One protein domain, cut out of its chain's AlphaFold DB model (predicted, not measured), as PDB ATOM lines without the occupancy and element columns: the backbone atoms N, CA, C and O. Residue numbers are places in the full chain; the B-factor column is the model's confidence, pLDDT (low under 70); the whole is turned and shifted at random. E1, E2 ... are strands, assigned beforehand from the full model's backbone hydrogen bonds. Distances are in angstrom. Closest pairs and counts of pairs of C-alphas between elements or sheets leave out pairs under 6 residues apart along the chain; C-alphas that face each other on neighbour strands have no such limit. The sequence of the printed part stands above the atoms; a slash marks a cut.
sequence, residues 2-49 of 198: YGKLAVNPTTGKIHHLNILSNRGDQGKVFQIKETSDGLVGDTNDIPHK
ATOM      1  N   TYR A   2     -34.515   0.668  11.180       53.31
ATOM      2  CA  TYR A   2     -34.228  -0.699  10.734       53.31
ATOM      3  C   TYR A   2     -33.112  -1.307  11.606       53.31
ATOM      4  O   TYR A   2     -32.145  -0.616  11.908       53.31
ATOM      5  N   GLY A   3     -33.263  -2.563  12.040       58.88
ATOM      6  CA  GLY A   3     -32.180  -3.309  12.698       58.88
ATOM      7  C   GLY A   3     -32.124  -3.297  14.232       58.88
ATOM      8  O   GLY A   3     -31.161  -3.822  14.783       58.88
ATOM      9  N   LYS A   4     -33.117  -2.760  14.961       70.12
ATOM     10  CA  LYS A   4     -33.145  -2.925  16.428       70.12
ATOM     11  C   LYS A   4     -33.581  -4.349  16.785       70.12
ATOM     12  O   LYS A   4     -34.741  -4.701  16.577       70.12
ATOM     13  N   LEU A   5     -32.663  -5.143  17.338       77.38
ATOM     14  CA  LEU A   5     -32.989  -6.454  17.896       77.38
ATOM     15  C   LEU A   5     -33.950  -6.262  19.075       77.38
ATOM     16  O   LEU A   5     -33.647  -5.545  20.030       77.38
ATOM     17  N   ALA A   6     -35.125  -6.870  18.983       81.94
ATOM     18  CA  ALA A   6     -36.149  -6.815  20.013       81.94
ATOM     19  C   ALA A   6     -36.798  -8.188  20.146       81.94
ATOM     20  O   ALA A   6     -36.941  -8.913  19.161       81.94
ATOM     21  N   VAL A   7     -37.214  -8.523  21.359       82.94
ATOM     22  CA  VAL A   7     -37.974  -9.737  21.647       82.94
ATOM     23  C   VAL A   7     -39.423  -9.334  21.867       82.94
ATOM     24  O   VAL A   7     -39.698  -8.384  22.599       82.94
ATOM     25  N   ASN A   8     -40.347 -10.039  21.226       78.56
ATOM     26  CA  ASN A   8     -41.768  -9.892  21.475       78.56
ATOM     27  C   ASN A   8     -42.053 -10.357  22.918       78.56
ATOM     28  O   ASN A   8     -41.814 -11.524  23.231       78.56
ATOM     29  N   PRO A   9     -42.560  -9.479  23.798       80.12
ATOM     30  CA  PRO A   9     -42.723  -9.783  25.218       80.12
ATOM     31  C   PRO A   9     -43.817 -10.823  25.494       80.12
ATOM     32  O   PRO A   9     -43.798 -11.462  26.539       80.12
ATOM     33  N   THR A  10     -44.760 -11.013  24.568       80.50
ATOM     34  CA  THR A  10     -45.858 -11.980  24.696       80.50
ATOM     35  C   THR A  10     -45.444 -13.370  24.224       80.50
ATOM     36  O   THR A  10     -45.822 -14.363  24.834       80.50
ATOM     37  N   THR A  11     -44.663 -13.459  23.142       79.31
ATOM     38  CA  THR A  11     -44.278 -14.750  22.540       79.31
ATOM     39  C   THR A  11     -42.867 -15.206  22.911       79.31
ATOM     40  O   THR A  11     -42.506 -16.352  22.651       79.31
ATOM     41  N   GLY A  12     -42.037 -14.319  23.471       78.38
ATOM     42  CA  GLY A  12     -40.622 -14.573  23.758       78.38
ATOM     43  C   GLY A  12     -39.746 -14.727  22.506       78.38
ATOM     44  O   GLY A  12     -38.599 -15.157  22.611       78.38
ATOM     45  N   LYS A  13     -40.266 -14.414  21.310       75.56
ATOM     46  CA  LYS A  13     -39.557 -14.582  20.030       75.56
ATOM     47  C   LYS A  13     -38.922 -13.281  19.548       75.56
ATOM     48  O   LYS A  13     -39.470 -12.205  19.755       75.56
ATOM     49  N   ILE A  14     -37.784 -13.384  18.865       79.88
ATOM     50  CA  ILE A  14     -37.107 -12.241  18.238       79.88
ATOM     51  C   ILE A  14     -37.985 -11.679  17.106       79.88
ATOM     52  O   ILE A  14     -38.511 -12.433  16.288       79.88
ATOM     53  N   HIS A  15     -38.153 -10.356  17.057       81.56
ATOM     54  CA  HIS A  15     -38.772  -9.671  15.923       81.56
ATOM     55  C   HIS A  15     -37.908  -9.828  14.669       81.56
ATOM     56  O   HIS A  15     -36.687  -9.691  14.742       81.56
ATOM     57  N   HIS A  16     -38.543 -10.050  13.514       78.25
ATOM     58  CA  HIS A  16     -37.810 -10.153  12.255       78.25
ATOM     59  C   HIS A  16     -36.933  -8.922  12.009       78.25
ATOM     60  O   HIS A  16     -37.348  -7.783  12.243       78.25
ATOM     61  N   LEU A  17     -35.726  -9.155  11.497       80.44
ATOM     62  CA  LEU A  17     -34.826  -8.090  11.071       80.44
ATOM     63  C   LEU A  17     -34.871  -7.991   9.554       80.44
ATOM     64  O   LEU A  17     -34.787  -8.999   8.857       80.44
ATOM     65  N   ASN A  18     -34.993  -6.770   9.046       76.44
ATOM     66  CA  ASN A  18     -34.915  -6.522   7.614       76.44
ATOM     67  C   ASN A  18     -33.444  -6.483   7.186       76.44
ATOM     68  O   ASN A  18     -32.633  -5.808   7.824       76.44
ATOM     69  N   ILE A  19     -33.128  -7.169   6.094       75.81
ATOM     70  CA  ILE A  19     -31.818  -7.134   5.448       75.81
ATOM     71  C   ILE A  19     -31.897  -6.171   4.272       75.81
ATOM     72  O   ILE A  19     -32.746  -6.321   3.393       75.81
ATOM     73  N   LEU A  20     -30.969  -5.220   4.247       71.12
ATOM     74  CA  LEU A  20     -30.725  -4.365   3.095       71.12
ATOM     75  C   LEU A  20     -29.573  -4.956   2.287       71.12
ATOM     76  O   LEU A  20     -28.485  -5.175   2.816       71.12
ATOM     77  N   SER A  21     -29.821  -5.216   1.005       71.88
ATOM     78  CA  SER A  21     -28.805  -5.685   0.068       71.88
ATOM     79  C   SER A  21     -28.511  -4.622  -0.982       71.88
ATOM     80  O   SER A  21     -29.428  -4.049  -1.570       71.88
ATOM     81  N   ASN A  22     -27.230  -4.438  -1.311       68.00
ATOM     82  CA  ASN A  22     -26.795  -3.578  -2.419       68.00
ATOM     83  C   ASN A  22     -27.278  -4.079  -3.796       68.00
ATOM     84  O   ASN A  22     -27.148  -3.374  -4.790       68.00
ATOM     85  N   ARG A  23     -27.854  -5.288  -3.869       70.25
ATOM     86  CA  ARG A  23     -28.538  -5.826  -5.057       70.25
ATOM     87  C   ARG A  23     -30.012  -5.391  -5.158       70.25
ATOM     88  O   ARG A  23     -30.695  -5.840  -6.070       70.25
ATOM     89  N   GLY A  24     -30.504  -4.559  -4.235       61.97
ATOM     90  CA  GLY A  24     -31.864  -4.005  -4.246       61.97
ATOM     91  C   GLY A  24     -32.955  -4.927  -3.690       61.97
ATOM     92  O   GLY A  24     -34.117  -4.533  -3.672       61.97
ATOM     93  N   ASP A  25     -32.606  -6.129  -3.222       67.50
ATOM     94  CA  ASP A  25     -33.565  -7.062  -2.622       67.50
ATOM     95  C   ASP A  25     -33.815  -6.732  -1.140       67.50
ATOM     96  O   ASP A  25     -32.880  -6.421  -0.393       67.50
ATOM     97  N   GLN A  26     -35.078  -6.815  -0.725       68.19
ATOM     98  CA  GLN A  26     -35.519  -6.600   0.653       68.19
ATOM     99  C   GLN A  26     -35.731  -7.965   1.308       68.19
ATOM    100  O   GLN A  26     -36.732  -8.641   1.072       68.19
ATOM    101  N   GLY A  27     -34.765  -8.374   2.127       73.50
ATOM    102  CA  GLY A  27     -34.809  -9.633   2.864       73.50
ATOM    103  C   GLY A  27     -35.355  -9.479   4.275       73.50
ATOM    104  O   GLY A  27     -35.360  -8.385   4.841       73.50
ATOM    105  N   LYS A  28     -35.746 -10.598   4.887       76.06
ATOM    106  CA  LYS A  28     -36.010 -10.697   6.326       76.06
ATOM    107  C   LYS A  28     -35.334 -11.943   6.891       76.06
ATOM    108  O   LYS A  28     -35.321 -12.973   6.225       76.06
ATOM    109  N   VAL A  29     -34.804 -11.833   8.107       79.25
ATOM    110  CA  VAL A  29     -34.363 -12.960   8.954       79.25
ATOM    111  C   VAL A  29     -35.180 -12.985  10.236       79.25
ATOM    112  O   VAL A  29     -35.751 -11.963  10.627       79.25
ATOM    113  N   PHE A  30     -35.227 -14.140  10.893       76.19
ATOM    114  CA  PHE A  30     -36.151 -14.447  11.987       76.19
ATOM    115  C   PHE A  30     -37.612 -14.331  11.537       76.19
ATOM    116  O   PHE A  30     -38.475 -13.854  12.278       76.19
ATOM    117  N   GLN A  31     -37.898 -14.712  10.287       76.00
ATOM    118  CA  GLN A  31     -39.264 -14.674   9.782       76.00
ATOM    119  C   GLN A  31     -40.080 -15.818  10.389       76.00
ATOM    120  O   GLN A  31     -39.691 -16.984  10.344       76.00
ATOM    121  N   ILE A  32     -41.238 -15.464  10.937       72.38
ATOM    122  CA  ILE A  32     -42.187 -16.395  11.545       72.38
ATOM    123  C   ILE A  32     -43.467 -16.351  10.713       72.38
ATOM    124  O   ILE A  32     -43.941 -15.265  10.369       72.38
ATOM    125  N   LYS A  33     -44.005 -17.521  10.370       72.94
ATOM    126  CA  LYS A  33     -45.300 -17.685   9.703       72.94
ATOM    127  C   LYS A  33     -46.307 -18.267  10.690       72.94
ATOM    128  O   LYS A  33     -45.971 -19.162  11.460       72.94
ATOM    129  N   GLU A  34     -47.536 -17.770  10.650       73.44
ATOM    130  CA  GLU A  34     -48.668 -18.394  11.338       73.44
ATOM    131  C   GLU A  34     -49.194 -19.561  10.497       73.44
ATOM    132  O   GLU A  34     -49.480 -19.402   9.309       73.44
ATOM    133  N   THR A  35     -49.295 -20.739  11.105       74.00
ATOM    134  CA  THR A  35     -49.932 -21.933  10.542       74.00
ATOM    135  C   THR A  35     -51.033 -22.425  11.486       74.00
ATOM    136  O   THR A  35     -51.153 -21.956  12.619       74.00
ATOM    137  N   SER A  36     -51.850 -23.381  11.032       73.88
ATOM    138  CA  SER A  36     -52.885 -24.024  11.860       73.88
ATOM    139  C   SER A  36     -52.330 -24.680  13.130       73.88
ATOM    140  O   SER A  36     -53.054 -24.799  14.113       73.88
ATOM    141  N   ASP A  37     -51.045 -25.046  13.118       72.19
ATOM    142  CA  ASP A  37     -50.349 -25.724  14.217       72.19
ATOM    143  C   ASP A  37     -49.514 -24.751  15.076       72.19
ATOM    144  O   ASP A  37     -48.754 -25.171  15.950       72.19
ATOM    145  N   GLY A  38     -49.647 -23.439  14.837       73.50
ATOM    146  CA  GLY A  38     -48.994 -22.374  15.596       73.50
ATOM    147  C   GLY A  38     -48.009 -21.530  14.783       73.50
ATOM    148  O   GLY A  38     -48.086 -21.413  13.564       73.50
ATOM    149  N   LEU A  39     -47.080 -20.876  15.479       65.38
ATOM    150  CA  LEU A  39     -46.058 -20.021  14.872       65.38
ATOM    151  C   LEU A  39     -44.839 -20.855  14.459       65.38
ATOM    152  O   LEU A  39     -44.104 -21.345  15.318       65.38
ATOM    153  N   VAL A  40     -44.584 -20.967  13.156       69.69
ATOM    154  CA  VAL A  40     -43.463 -21.730  12.595       69.69
ATOM    155  C   VAL A  40     -42.438 -20.773  11.984       69.69
ATOM    156  O   VAL A  40     -42.763 -19.962  11.117       69.69
ATOM    157  N   GLY A  41     -41.189 -20.847  12.451       64.69
ATOM    158  CA  GLY A  41     -40.058 -20.163  11.817       64.69
ATOM    159  C   GLY A  41     -39.613 -20.899  10.553       64.69
ATOM    160  O   GLY A  41     -39.754 -22.118  10.470       64.69
ATOM    161  N   ASP A  42     -39.074 -20.182   9.569       68.81
ATOM    162  CA  ASP A  42     -38.448 -20.836   8.415       68.81
ATOM    163  C   ASP A  42     -37.169 -21.554   8.874       68.81
ATOM    164  O   ASP A  42     -36.165 -20.923   9.186       68.81
ATOM    165  N   THR A  43     -37.201 -22.885   8.949       63.50
ATOM    166  CA  THR A  43     -36.061 -23.695   9.412       63.50
ATOM    167  C   THR A  43     -34.848 -23.604   8.489       63.50
ATOM    168  O   THR A  43     -33.744 -23.944   8.911       63.50
ATOM    169  N   ASN A  44     -35.028 -23.126   7.254       65.62
ATOM    170  CA  ASN A  44     -33.941 -22.869   6.315       65.62
ATOM    171  C   ASN A  44     -33.375 -21.445   6.426       65.62
ATOM    172  O   ASN A  44     -32.450 -21.100   5.684       65.62
ATOM    173  N   ASP A  45     -33.904 -20.622   7.334       74.44
ATOM    174  CA  ASP A  45     -33.412 -19.274   7.593       74.44
ATOM    175  C   ASP A  45     -32.021 -19.306   8.250       74.44
ATOM    176  O   ASP A  45     -31.681 -20.209   9.021       74.44
ATOM    177  N   ILE A  46     -31.208 -18.288   7.961       79.44
ATOM    178  CA  ILE A  46     -29.829 -18.150   8.460       79.44
ATOM    179  C   ILE A  46     -29.729 -18.317   9.988       79.44
ATOM    180  O   ILE A  46     -28.821 -19.021  10.426       79.44
ATOM    181  N   PRO A  47     -30.633 -17.755  10.819       78.06
ATOM    182  CA  PRO A  47     -30.540 -17.875  12.273       78.06
ATOM    183  C   PRO A  47     -30.612 -19.300  12.821       78.06
ATOM    184  O   PRO A  47     -30.237 -19.528  13.969       78.06
ATOM    185  N   HIS A  48     -31.126 -20.248  12.036       79.75
ATOM    186  CA  HIS A  48     -31.245 -21.648  12.433       79.75
ATOM    187  C   HIS A  48     -30.104 -22.518  11.893       79.75
ATOM    188  O   HIS A  48     -29.999 -23.689  12.260       79.75
ATOM    189  N   LYS A  49     -29.224 -21.956  11.058       85.19
ATOM    190  CA  LYS A  49     -28.068 -22.656  10.500       85.19
ATOM    191  C   LYS A  49     -26.853 -22.524  11.414       85.19
ATOM    192  O   LYS A  49     -26.486 -21.433  11.834       85.19
TER     193      LYS A  49
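This is residues 2 to 49 of the 198 residues of an uncharacterized protein of Candida tropicalis (strain ATCC MYA-3404 / T1) (UniProt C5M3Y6). With little regular structure, this piece is two small strand hairpins, E1 with E2 and E3 with E4, in a bent row; residues 2 to 16, unnamed, fold back on themselves before E1. The 48 printed residues hold four named strands, E1 to E4 in chain order, in two antiparallel sheets of two; the class is all strand, with 16 residues in named elements. It spans 36 by 22 by 19 A and is only just loose, close to compact, radius of gyration 11.9 A.

Find C-alpha 17 at (-34.826, -8.090, 11.071); E1 runs from there to residue 20, 9.7 A. E2, residues 26 to 29, measures 10.5 A. E3, residues 32 to 35, measures 9.6 A. E4, residues 38 to 41, measures 10.0 A, ending at (-40.058, -20.163, 11.817).

In hairpin E1 and E2, look for N 19 and O 27, within hydrogen-bond range at 2.8 A. E2 runs on into E3 at 77 degrees. In hairpin E3 and E4, N 33 and O 40 are 2.8 A apart.

The farthest C-alphas, Asn 22 and Asp 37, are 36.4 A apart. The printed part has no cut. Twelve residues, among them 39 to 44, have pLDDT under 70.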